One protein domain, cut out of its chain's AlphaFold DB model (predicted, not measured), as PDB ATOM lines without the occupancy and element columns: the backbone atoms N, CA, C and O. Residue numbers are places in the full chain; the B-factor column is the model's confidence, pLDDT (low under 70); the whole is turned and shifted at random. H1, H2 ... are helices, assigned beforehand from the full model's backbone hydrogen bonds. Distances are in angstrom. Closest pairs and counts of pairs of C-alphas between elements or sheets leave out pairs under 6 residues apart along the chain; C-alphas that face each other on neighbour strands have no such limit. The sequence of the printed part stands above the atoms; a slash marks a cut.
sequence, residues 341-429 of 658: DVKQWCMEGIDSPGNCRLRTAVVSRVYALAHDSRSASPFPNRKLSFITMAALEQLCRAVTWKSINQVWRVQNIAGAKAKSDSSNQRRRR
ATOM      1  N   ASP A 341      36.577  12.310 -43.118       72.06
ATOM      2  CA  ASP A 341      37.702  12.831 -43.895       72.06
ATOM      3  C   ASP A 341      38.858  13.307 -42.994       72.06
ATOM      4  O   ASP A 341      39.994  12.850 -43.142       72.06
ATOM      5  N   VAL A 342      38.567  14.125 -41.973       68.12
ATOM      6  CA  VAL A 342      39.572  14.535 -40.980       68.12
ATOM      7  C   VAL A 342      40.104  13.313 -40.228       68.12
ATOM      8  O   VAL A 342      41.321  13.166 -40.111       68.12
ATOM      9  N   LYS A 343      39.242  12.396 -39.754       73.69
ATOM     10  CA  LYS A 343      39.682  11.156 -39.077       73.69
ATOM     11  C   LYS A 343      40.644  10.337 -39.939       73.69
ATOM     12  O   LYS A 343      41.613   9.809 -39.398       73.69
ATOM     13  N   GLN A 344      40.388  10.228 -41.242       76.44
ATOM     14  CA  GLN A 344      41.216   9.465 -42.173       76.44
ATOM     15  C   GLN A 344      42.639  10.037 -42.236       76.44
ATOM     16  O   GLN A 344      43.597   9.316 -41.952       76.44
ATOM     17  N   TRP A 345      42.786  11.349 -42.446       69.19
ATOM     18  CA  TRP A 345      44.098  12.013 -42.417       69.19
ATOM     19  C   TRP A 345      44.799  11.882 -41.051       69.19
ATOM     20  O   TRP A 345      46.020  11.753 -40.981       69.19
ATOM     21  N   CYS A 346      44.042  11.830 -39.947       66.62
ATOM     22  CA  CYS A 346      44.583  11.602 -38.598       66.62
ATOM     23  C   CYS A 346      45.109  10.177 -38.349       66.62
ATOM     24  O   CYS A 346      45.841   9.971 -37.376       66.62
ATOM     25  N   MET A 347      44.668   9.206 -39.151       73.50
ATOM     26  CA  MET A 347      45.030   7.786 -39.062       73.50
ATOM     27  C   MET A 347      46.180   7.429 -40.011       73.50
ATOM     28  O   MET A 347      46.925   6.486 -39.744       73.50
ATOM     29  N   GLU A 348      46.342   8.187 -41.096       79.12
ATOM     30  CA  GLU A 348      47.504   8.112 -41.978       79.12
ATOM     31  C   GLU A 348      48.820   8.437 -41.247       79.12
ATOM     32  O   GLU A 348      48.861   9.114 -40.216       79.12
ATOM     33  N   GLY A 349      49.935   7.960 -41.811       79.88
ATOM     34  CA  GLY A 349      51.271   8.234 -41.283       79.88
ATOM     35  C   GLY A 349      51.587   9.732 -41.210       79.88
ATOM     36  O   GLY A 349      51.067  10.536 -41.988       79.88
ATOM     37  N   ILE A 350      52.493  10.102 -40.296       77.06
ATOM     38  CA  ILE A 350      52.956  11.490 -40.130       77.06
ATOM     39  C   ILE A 350      53.444  12.060 -41.466       77.06
ATOM     40  O   ILE A 350      53.165  13.220 -41.749       77.06
ATOM     41  N   ASP A 351      54.080  11.247 -42.301       83.31
ATOM     42  CA  ASP A 351      54.691  11.660 -43.565       83.31
ATOM     43  C   ASP A 351      53.846  11.282 -44.800       83.31
ATOM     44  O   ASP A 351      54.362  11.223 -45.915       83.31
ATOM     45  N   SER A 352      52.539  11.023 -44.625       88.00
ATOM     46  CA  SER A 352      51.640  10.773 -45.761       88.00
ATOM     47  C   SER A 352      51.555  11.997 -46.685       88.00
ATOM     48  O   SER A 352      51.629  13.138 -46.212       88.00
ATOM     49  N   PRO A 353      51.361  11.818 -48.006       87.50
ATOM     50  CA  PRO A 353      51.286  12.943 -48.937       87.50
ATOM     51  C   PRO A 353      50.107  13.884 -48.635       87.50
ATOM     52  O   PRO A 353      50.229  15.089 -48.858       87.50
ATOM     53  N   GLY A 354      49.002  13.372 -48.076       83.69
ATOM     54  CA  GLY A 354      47.886  14.184 -47.580       83.69
ATOM     55  C   GLY A 354      48.294  15.055 -46.388       83.69
ATOM     56  O   GLY A 354      48.170  16.280 -46.444       83.69
ATOM     57  N   ASN A 355      48.879  14.447 -45.351       82.56
ATOM     58  CA  ASN A 355      49.358  15.160 -44.164       82.56
ATOM     59  C   ASN A 355      50.463  16.179 -44.485       82.56
ATOM     60  O   ASN A 355      50.476  17.274 -43.920       82.56
ATOM     61  N   CYS A 356      51.360  15.867 -45.421       85.88
ATOM     62  CA  CYS A 356      52.385  16.794 -45.895       85.88
ATOM     63  C   CYS A 356      51.773  18.004 -46.621       85.88
ATOM     64  O   CYS A 356      52.094  19.138 -46.265       85.88
ATOM     65  N   ARG A 357      50.832  17.796 -47.558       88.94
ATOM     66  CA  ARG A 357      50.098  18.894 -48.224       88.94
ATOM     67  C   ARG A 357      49.357  19.778 -47.216       88.94
ATOM     68  O   ARG A 357      49.460  21.002 -47.291       88.94
ATOM     69  N   LEU A 358      48.670  19.168 -46.244       84.69
ATOM     70  CA  LEU A 358      47.955  19.888 -45.187       84.69
ATOM     71  C   LEU A 358      48.906  20.739 -44.332       84.69
ATOM     72  O   LEU A 358      48.611  21.908 -44.081       84.69
ATOM     73  N   ARG A 359      50.067  20.202 -43.925       86.88
ATOM     74  CA  ARG A 359      51.078  20.983 -43.190       86.88
ATOM     75  C   ARG A 359      51.580  22.168 -44.002       86.88
ATOM     76  O   ARG A 359      51.612  23.262 -43.455       86.88
ATOM     77  N   THR A 360      51.927  21.988 -45.276       90.56
ATOM     78  CA  THR A 360      52.405  23.095 -46.123       90.56
ATOM     79  C   THR A 360      51.345  24.190 -46.269       90.56
ATOM     80  O   THR A 360      51.667  25.370 -46.138       90.56
ATOM     81  N   ALA A 361      50.070  23.823 -46.439       91.12
ATOM     82  CA  ALA A 361      48.963  24.780 -46.481       91.12
ATOM     83  C   ALA A 361      48.784  25.539 -45.149       91.12
ATOM     84  O   ALA A 361      48.654  26.764 -45.149       91.12
ATOM     85  N   VAL A 362      48.836  24.839 -44.009       88.81
ATOM     86  CA  VAL A 362      48.755  25.453 -42.669       88.81
ATOM     87  C   VAL A 362      49.949  26.372 -42.404       88.81
ATOM     88  O   VAL A 362      49.752  27.505 -41.974       88.81
ATOM     89  N   VAL A 363      51.175  25.932 -42.705       93.25
ATOM     90  CA  VAL A 363      52.405  26.734 -42.581       93.25
ATOM     91  C   VAL A 363      52.307  28.002 -43.419       93.25
ATOM     92  O   VAL A 363      52.517  29.088 -42.887       93.25
ATOM     93  N   SER A 364      51.944  27.880 -44.698       94.44
ATOM     94  CA  SER A 364      51.801  29.013 -45.616       94.44
ATOM     95  C   SER A 364      50.748  30.009 -45.117       94.44
ATOM     96  O   SER A 364      51.026  31.204 -45.016       94.44
ATOM     97  N   ARG A 365      49.567  29.529 -44.699       93.81
ATOM     98  CA  ARG A 365      48.488  30.394 -44.198       93.81
ATOM     99  C   ARG A 365      48.842  31.075 -42.876       93.81
ATOM    100  O   ARG A 365      48.530  32.252 -42.709       93.81
ATOM    101  N   VAL A 366      49.502  30.372 -41.952       91.06
ATOM    102  CA  VAL A 366      49.979  30.950 -40.686       91.06
ATOM    103  C   VAL A 366      51.104  31.954 -40.936       91.06
ATOM    104  O   VAL A 366      51.099  33.010 -40.314       91.06
ATOM    105  N   TYR A 367      52.027  31.672 -41.862       94.00
ATOM    106  CA  TYR A 367      53.097  32.596 -42.238       94.00
ATOM    107  C   TYR A 367      52.541  33.885 -42.852       94.00
ATOM    108  O   TYR A 367      52.926  34.963 -42.409       94.00
ATOM    109  N   ALA A 368      51.590  33.781 -43.789       93.00
ATOM    110  CA  ALA A 368      50.894  34.930 -44.370       93.00
ATOM    111  C   ALA A 368      50.222  35.780 -43.280       93.00
ATOM    112  O   ALA A 368      50.571  36.942 -43.116       93.00
ATOM    113  N   LEU A 369      49.381  35.181 -42.428       90.69
ATOM    114  CA  LEU A 369      48.721  35.906 -41.333       90.69
ATOM    115  C   LEU A 369      49.716  36.565 -40.358       90.69
ATOM    116  O   LEU A 369      49.461  37.668 -39.875       90.69
ATOM    117  N   ALA A 370      50.856  35.925 -40.066       88.38
ATOM    118  CA  ALA A 370      51.907  36.523 -39.238       88.38
ATOM    119  C   ALA A 370      52.652  37.660 -39.959       88.38
ATOM    120  O   ALA A 370      53.070  38.609 -39.302       88.38
ATOM    121  N   HIS A 371      52.823  37.570 -41.279       88.00
ATOM    122  CA  HIS A 371      53.429  38.601 -42.116       88.00
ATOM    123  C   HIS A 371      52.515  39.829 -42.233       88.00
ATOM    124  O   HIS A 371      52.948  40.939 -41.929       88.00
ATOM    125  N   ASP A 372      51.234  39.621 -42.537       88.94
ATOM    126  CA  ASP A 372      50.198  40.659 -42.590       88.94
ATOM    127  C   ASP A 372      50.060  41.367 -41.228       88.94
ATOM    128  O   ASP A 372      49.972  42.589 -41.143       88.94
ATOM    129  N   SER A 373      50.155  40.611 -40.127       84.62
ATOM    130  CA  SER A 373      50.165  41.168 -38.764       84.62
ATOM    131  C   SER A 373      51.426  41.980 -38.427       84.62
ATOM    132  O   SER A 373      51.396  42.777 -37.487       84.62
ATOM    133  N   ARG A 374      52.546  41.787 -39.145       84.44
ATOM    134  CA  ARG A 374      53.737  42.649 -39.028       84.44
ATOM    135  C   ARG A 374      53.579  43.920 -39.856       84.44
ATOM    136  O   ARG A 374      53.943  44.976 -39.361       84.44
ATOM    137  N   SER A 375      53.069  43.828 -41.087       81.75
ATOM    138  CA  SER A 375      52.937  44.987 -41.982       81.75
ATOM    139  C   SER A 375      51.813  45.936 -41.556       81.75
ATOM    140  O   SER A 375      51.972  47.147 -41.661       81.75
ATOM    141  N   ALA A 376      50.716  45.413 -41.003       83.88
ATOM    142  CA  ALA A 376      49.597  46.216 -40.505       83.88
ATOM    143  C   ALA A 376      49.871  46.925 -39.162       83.88
ATOM    144  O   ALA A 376      49.069  47.756 -38.737       83.88
ATOM    145  N   SER A 377      50.969  46.606 -38.463       77.31
ATOM    146  CA  SER A 377      51.300  47.198 -37.163       77.31
ATOM    147  C   SER A 377      52.592  48.020 -37.250       77.31
ATOM    148  O   SER A 377      53.659  47.426 -37.386       77.31
ATOM    149  N   PRO A 378      52.551  49.362 -37.105       69.81
ATOM    150  CA  PRO A 378      53.758  50.200 -37.162       69.81
ATOM    151  C   PRO A 378      54.727  49.932 -35.999       69.81
ATOM    152  O   PRO A 378      55.912  50.245 -36.086       69.81
ATOM    153  N   PHE A 379      54.243  49.297 -34.926       59.72
ATOM    154  CA  PHE A 379      55.054  48.761 -33.837       59.72
ATOM    155  C   PHE A 379      54.948  47.229 -33.831       59.72
ATOM    156  O   PHE A 379      54.269  46.660 -32.966       59.72
ATOM    157  N   PRO A 380      55.592  46.530 -34.787       60.41
ATOM    158  CA  PRO A 380      55.479  45.086 -34.891       60.41
ATOM    159  C   PRO A 380      55.990  44.446 -33.601       60.41
ATOM    160  O   PRO A 380      57.123  44.671 -33.165       60.41
ATOM    161  N   ASN A 381      55.146  43.623 -32.976       61.19
ATOM    162  CA  ASN A 381      55.506  42.886 -31.769       61.19
ATOM    163  C   ASN A 381      56.820  42.122 -32.022       61.19
ATOM    164  O   ASN A 381      56.816  41.172 -32.802       61.19
ATOM    165  N   ARG A 382      57.926  42.471 -31.337       61.03
ATOM    166  CA  ARG A 382      59.266  41.852 -31.528       61.03
ATOM    167  C   ARG A 382      59.297  40.320 -31.377       61.03
ATOM    168  O   ARG A 382      60.294  39.692 -31.695       61.03
ATOM    169  N   LYS A 383      58.221  39.695 -30.888       64.06
ATOM    170  CA  LYS A 383      58.047  38.233 -30.858       64.06
ATOM    171  C   LYS A 383      57.640  37.636 -32.211       64.06
ATOM    172  O   LYS A 383      57.934  36.473 -32.459       64.06
ATOM    173  N   LEU A 384      56.972  38.404 -33.073       63.38
ATOM    174  CA  LEU A 384      56.509  37.956 -34.389       63.38
ATOM    175  C   LEU A 384      57.631  37.923 -35.427       63.38
ATOM    176  O   LEU A 384      57.574  37.086 -36.322       63.38
ATOM    177  N   SER A 385      58.641  38.797 -35.336       64.81
ATOM    178  CA  SER A 385      59.728  38.905 -36.329       64.81
ATOM    179  C   SER A 385      60.560  37.625 -36.473       64.81
ATOM    180  O   SER A 385      61.028  37.331 -37.564       64.81
ATOM    181  N   PHE A 386      60.679  36.823 -35.410       73.62
ATOM    182  CA  PHE A 386      61.422  35.555 -35.412       73.62
ATOM    183  C   PHE A 386      60.675  34.375 -36.064       73.62
ATOM    184  O   PHE A 386      61.235  33.287 -36.187       73.62
ATOM    185  N   ILE A 387      59.415  34.553 -36.476       86.00
ATOM    186  CA  ILE A 387      58.622  33.491 -37.111       86.00
ATOM    187  C   ILE A 387      59.029  33.369 -38.590       86.00
ATOM    188  O   ILE A 387      58.498  34.069 -39.454       86.00
ATOM    189  N   THR A 388      59.988  32.495 -38.889       91.94
ATOM    190  CA  THR A 388      60.334  32.114 -40.268       91.94
ATOM    191  C   THR A 388      59.443  30.968 -40.754       91.94
ATOM    192  O   THR A 388      58.908  30.200 -39.950       91.94
ATOM    193  N   MET A 389      59.300  30.811 -42.074       92.88
ATOM    194  CA  MET A 389      58.532  29.699 -42.648       92.88
ATOM    195  C   MET A 389      59.127  28.336 -42.248       92.88
ATOM    196  O   MET A 389      58.395  27.457 -41.804       92.88
ATOM    197  N   ALA A 390      60.459  28.201 -42.260       91.00
ATOM    198  CA  ALA A 390      61.157  26.995 -41.805       91.00
ATOM    199  C   ALA A 390      60.908  26.669 -40.314       91.00
ATOM    200  O   ALA A 390      60.736  25.503 -39.958       91.00
ATOM    201  N   ALA A 391      60.822  27.679 -39.437       89.38
ATOM    202  CA  ALA A 391      60.470  27.464 -38.031       89.38
ATOM    203  C   ALA A 391      59.015  26.980 -37.868       89.38
ATOM    204  O   ALA A 391      58.740  26.119 -37.031       89.38
ATOM    205  N   LEU A 392      58.088  27.486 -38.693       90.12
ATOM    206  CA  LEU A 392      56.705  26.999 -38.744       90.12
ATOM    207  C   LEU A 392      56.615  25.568 -39.293       90.12
ATOM    208  O   LEU A 392      55.860  24.770 -38.741       90.12
ATOM    209  N   GLU A 393      57.401  25.204 -40.310       90.12
ATOM    210  CA  GLU A 393      57.498  23.816 -40.781       90.12
ATOM    211  C   GLU A 393      58.010  22.877 -39.691       90.12
ATOM    212  O   GLU A 393      57.402  21.836 -39.440       90.12
ATOM    213  N   GLN A 394      59.104  23.241 -39.016       88.00
ATOM    214  CA  GLN A 394      59.688  22.429 -37.950       88.00
ATOM    215  C   GLN A 394      58.700  22.246 -36.787       88.00
ATOM    216  O   GLN A 394      58.544  21.133 -36.279       88.00
ATOM    217  N   LEU A 395      57.962  23.303 -36.424       85.62
ATOM    218  CA  LEU A 395      56.838  23.224 -35.490       85.62
ATOM    219  C   LEU A 395      55.743  22.276 -35.993       85.62
ATOM    220  O   LEU A 395      55.328  21.395 -35.247       85.62
ATOM    221  N   CYS A 396      55.302  22.389 -37.247       85.94
ATOM    222  CA  CYS A 396      54.237  21.543 -37.795       85.94
ATOM    223  C   CYS A 396      54.645  20.068 -37.960       85.94
ATOM    224  O   CYS A 396      53.777  19.198 -37.906       85.94
ATOM    225  N   ARG A 397      55.943  19.762 -38.116       85.75
ATOM    226  CA  ARG A 397      56.480  18.388 -38.059       85.75
ATOM    227  C   ARG A 397      56.526  17.851 -36.620       85.75
ATOM    228  O   ARG A 397      56.191  16.694 -36.393       85.75
ATOM    229  N   ALA A 398      56.895  18.682 -35.640       83.44
ATOM    230  CA  ALA A 398      56.945  18.293 -34.224       83.44
ATOM    231  C   ALA A 398      55.556  18.190 -33.555       83.44
ATOM    232  O   ALA A 398      55.368  17.441 -32.591       83.44
ATOM    233  N   VAL A 399      54.570  18.944 -34.045       81.56
ATOM    234  CA  VAL A 399      53.200  18.966 -33.523       81.56
ATOM    235  C   VAL A 399      52.412  17.766 -34.057       81.56
ATOM    236  O   VAL A 399      51.880  17.761 -35.163       81.56
ATOM    237  N   THR A 400      52.286  16.733 -33.222       79.62
ATOM    238  CA  THR A 400      51.419  15.576 -33.505       79.62
ATOM    239  C   THR A 400      49.943  15.984 -33.597       79.62
ATOM    240  O   THR A 400      49.511  16.916 -32.906       79.62
ATOM    241  N   TRP A 401      49.117  15.223 -34.328       73.88
ATOM    242  CA  TRP A 401      47.668  15.473 -34.342       73.88
ATOM    243  C   TRP A 401      47.035  15.404 -32.942       73.88
ATOM    244  O   TRP A 401      46.135  16.175 -32.623       73.88
ATOM    245  N   LYS A 402      47.550  14.544 -32.052       79.38
ATOM    246  CA  LYS A 402      47.087  14.459 -30.655       79.38
ATOM    247  C   LYS A 402      47.261  15.790 -29.909       79.38
ATOM    248  O   LYS A 402      46.386  16.160 -29.132       79.38
ATOM    249  N   SER A 403      48.337  16.534 -30.180       82.06
ATOM    250  CA  SER A 403      48.521  17.902 -29.669       82.06
ATOM    251  C   SER A 403      47.583  18.920 -30.328       82.06
ATOM    252  O   SER A 403      47.038  19.751 -29.607       82.06
ATOM    253  N   ILE A 404      47.335  18.838 -31.643       80.06
ATOM    254  CA  ILE A 404      46.373  19.724 -32.336       80.06
ATOM    255  C   ILE A 404      44.970  19.528 -31.759       80.06
ATOM    256  O   ILE A 404      44.355  20.483 -31.299       80.06
ATOM    257  N   ASN A 405      44.501  18.281 -31.691       81.31
ATOM    258  CA  ASN A 405      43.200  17.918 -31.136       81.31
ATOM    259  C   ASN A 405      43.081  18.359 -29.663       81.31
ATOM    260  O   ASN A 405      42.077  18.947 -29.281       81.31
ATOM    261  N   GLN A 406      44.125  18.188 -28.842       85.50
ATOM    262  CA  GLN A 406      44.123  18.682 -27.458       85.50
ATOM    263  C   GLN A 406      44.016  20.216 -27.365       85.50
ATOM    264  O   GLN A 406      43.300  20.713 -26.496       85.50
ATOM    265  N   VAL A 407      44.693  20.973 -28.238       83.88
ATOM    266  CA  VAL A 407      44.590  22.445 -28.285       83.88
ATOM    267  C   VAL A 407      43.210  22.880 -28.782       83.88
ATOM    268  O   VAL A 407      42.566  23.696 -28.127       83.88
ATOM    269  N   TRP A 408      42.710  22.272 -29.860       85.06
ATOM    270  CA  TRP A 408      41.372  22.521 -30.396       85.06
ATOM    271  C   TRP A 408      40.285  22.239 -29.348       85.06
ATOM    272  O   TRP A 408      39.415  23.079 -29.131       85.06
ATOM    273  N   ARG A 409      40.383  21.120 -28.614       85.94
ATOM    274  CA  ARG A 409      39.494  20.784 -27.486       85.94
ATOM    275  C   ARG A 409      39.535  21.852 -26.393       85.94
ATOM    276  O   ARG A 409      38.490  22.245 -25.895       85.94
ATOM    277  N   VAL A 410      40.724  22.341 -26.035       90.25
ATOM    278  CA  VAL A 410      40.915  23.410 -25.033       90.25
ATOM    279  C   VAL A 410      40.348  24.763 -25.484       90.25
ATOM    280  O   VAL A 410      39.955  25.554 -24.630       90.25
ATOM    281  N   GLN A 411      40.294  25.026 -26.792       85.81
ATOM    282  CA  GLN A 411      39.753  26.264 -27.364       85.81
ATOM    283  C   GLN A 411      38.231  26.227 -27.568       85.81
ATOM    284  O   GLN A 411      37.569  27.217 -27.276       85.81
ATOM    285  N   ASN A 412      37.681  25.108 -28.052       85.62
ATOM    286  CA  ASN A 412      36.292  25.030 -28.530       85.62
ATOM    287  C   ASN A 412      35.319  24.398 -27.521       85.62
ATOM    288  O   ASN A 412      34.117  24.619 -27.619       85.62
ATOM    289  N   ILE A 413      35.800  23.618 -26.544       88.38
ATOM    290  CA  ILE A 413      34.932  22.951 -25.561       88.38
ATOM    291  C   ILE A 413      34.948  23.730 -24.243       88.38
ATOM    292  O   ILE A 413      35.974  23.807 -23.554       88.38
ATOM    293  N   ALA A 414      33.785  24.247 -23.843       88.56
ATOM    294  CA  ALA A 414      33.599  24.928 -22.566       88.56
ATOM    295  C   ALA A 414      34.120  24.080 -21.383       88.56
ATOM    296  O   ALA A 414      33.880  22.875 -21.278       88.56
ATOM    297  N   GLY A 415      34.907  24.698 -20.499       89.88
ATOM    298  CA  GLY A 415      35.519  24.034 -19.342       89.88
ATOM    299  C   GLY A 415      36.655  23.038 -19.647       89.88
ATOM    300  O   GLY A 415      37.363  22.639 -18.718       89.88
ATOM    301  N   ALA A 416      36.917  22.659 -20.906       89.06
ATOM    302  CA  ALA A 416      38.047  21.781 -21.239       89.06
ATOM    303  C   ALA A 416      39.401  22.450 -20.957       89.06
ATOM    304  O   ALA A 416      40.332  21.781 -20.503       89.06
ATOM    305  N   LYS A 417      39.485  23.779 -21.123       90.44
ATOM    306  CA  LYS A 417      40.618  24.596 -20.669       90.44
ATOM    307  C   LYS A 417      40.903  24.404 -19.177       90.44
ATOM    308  O   LYS A 417      41.995  23.971 -18.836       90.44
ATOM    309  N   ALA A 418      39.916  24.613 -18.301       85.88
ATOM    310  CA  ALA A 418      40.088  24.459 -16.850       85.88
ATOM    311  C   ALA A 418      40.528  23.033 -16.457       85.88
ATOM    312  O   ALA A 418      41.454  22.859 -15.663       85.88
ATOM    313  N   LYS A 419      39.942  22.000 -17.082       89.38
ATOM    314  CA  LYS A 419      40.352  20.594 -16.898       89.38
ATOM    315  C   LYS A 419      41.807  20.354 -17.344       89.38
ATOM    316  O   LYS A 419      42.556  19.652 -16.663       89.38
ATOM    317  N   SER A 420      42.220  20.946 -18.467       89.25
ATOM    318  CA  SER A 420      43.593  20.884 -18.987       89.25
ATOM    319  C   SER A 420      44.583  21.620 -18.080       89.25
ATOM    320  O   SER A 420      45.640  21.079 -17.756       89.25
ATOM    321  N   ASP A 421      44.238  22.819 -17.614       86.56
ATOM    322  CA  ASP A 421      45.099  23.649 -16.773       86.56
ATOM    323  C   ASP A 421      45.279  23.043 -15.375       86.56
ATOM    324  O   ASP A 421      46.420  22.911 -14.930       86.56
ATOM    325  N   SER A 422      44.215  22.529 -14.747       86.06
ATOM    326  CA  SER A 422      44.298  21.753 -13.498       86.06
ATOM    327  C   SER A 422      45.155  20.483 -13.658       86.06
ATOM    328  O   SER A 422      46.034  20.201 -12.841       86.06
ATOM    329  N   SER A 423      45.000  19.747 -14.767       89.69
ATOM    330  CA  SER A 423      45.837  18.577 -15.080       89.69
ATOM    331  C   SER A 423      47.319  18.949 -15.264       89.69
ATOM    332  O   SER A 423      48.213  18.320 -14.686       89.69
ATOM    333  N   ASN A 424      47.600  20.028 -16.000       87.12
ATOM    334  CA  ASN A 424      48.948  20.568 -16.182       87.12
ATOM    335  C   ASN A 424      49.552  21.056 -14.862       87.12
ATOM    336  O   ASN A 424      50.736  20.841 -14.608       87.12
ATOM    337  N   GLN A 425      48.758  21.690 -14.007       85.62
ATOM    338  CA  GLN A 425      49.172  22.190 -12.706       85.62
ATOM    339  C   GLN A 425      49.459  21.035 -11.729       85.62
ATOM    340  O   GLN A 425      50.530  21.024 -11.121       85.62
ATOM    341  N   ARG A 426      48.632  19.980 -11.694       87.12
ATOM    342  CA  ARG A 426      48.933  18.718 -10.990       87.12
ATOM    343  C   ARG A 426      50.222  18.063 -11.499       87.12
ATOM    344  O   ARG A 426      51.057  17.651 -10.695       87.12
ATOM    345  N   ARG A 427      50.436  18.014 -12.819       87.75
ATOM    346  CA  ARG A 427      51.676  17.499 -13.437       87.75
ATOM    347  C   ARG A 427      52.903  18.350 -13.076       87.75
ATOM    348  O   ARG A 427      53.980  17.799 -12.856       87.75
ATOM    349  N   ARG A 428      52.756  19.679 -12.984       87.12
ATOM    350  CA  ARG A 428      53.803  20.609 -12.513       87.12
ATOM    351  C   ARG A 428      54.126  20.379 -11.032       87.12
ATOM    352  O   ARG A 428      55.304  20.237 -10.721       87.12
ATOM    353  N   ARG A 429      53.111  20.280 -10.160       85.25
ATOM    354  CA  ARG A 429      53.234  19.910  -8.732       85.25
ATOM    355  C   ARG A 429      54.014  18.588  -8.585       85.25
ATOM    356  O   ARG A 429      55.083  18.559  -7.986       85.25
TER     357      ARG A 429
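This is residues 341 to 429 of the 658 residues of an uncharacterized protein of Calocera viscosa (strain TUFC12733) (UniProt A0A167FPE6). The domain is a loose, open V of helices: the long helix H2 with the shorter H3 folded back on part of it makes one arm, and H4 followed by H5 makes the other. H1 lies at the base, near the beginnings of H2 and H4, and residues 422 to 429 of H5 stick out. The printed part has 89 residues with five named helices, H1 to H5 in chain order, and no named strand; the class is all helix. It is loose, with a radius of gyration of the C-alphas of 16.1 A and spans of 40 by 36 by 23 A.

H2, residues 353 to 375, and H3, residues 389 to 398, touch and form a helical hairpin, at a steep tilt of 44 degrees, opposite ways. H2 touches H3 with residues 359 to 367 alone, and their closest C-alphas, those of Val 363 and Leu 392, are 5.8 A apart. H1, residues 341 to 347, is close to H2 but not clearly touching, with the closest C-alphas, of Trp 345 and Asn 355, 6.4 A apart; at 72 degrees the two are only just about perpendicular. H1 is also close to H4, residues 401 to 412, but not clearly touching, with the C-alphas of Cys 346 and Trp 401 the closest at 6.5 A. H4 and H5, residues 416 to 429, touch only at the corner by their link, at a steep tilt of 60 degrees; the closest C-alphas, of Val 410 and Lys 417, are 4.5 A apart. H2 is apart from H4 and H5, and H3 is apart from H4. In H1, H2, H3, H4 and H5 every O i to N i+4 pair is within hydrogen-bond range.

H2 is 32.8 A long from first to last C-alpha, beginning at C-alpha 353 (51.286, 12.943, -48.937). H1 measures 10.1 A, H3 14.3 A, H4 16.0 A and H5 19.8 A, with H5 ending at C-alpha 429 (53.234, 19.910, -8.732).

The two C-alphas farthest apart, of Met 347 and Pro 378, are 43.3 A apart. The printed part has no cut. The link from H2 to H3, residues 376 to 388, is long; the other links are tight. Mean pLDDT of the printed part is 83.1, with residues 342, 345 to 346 and 378 to 385 under 70.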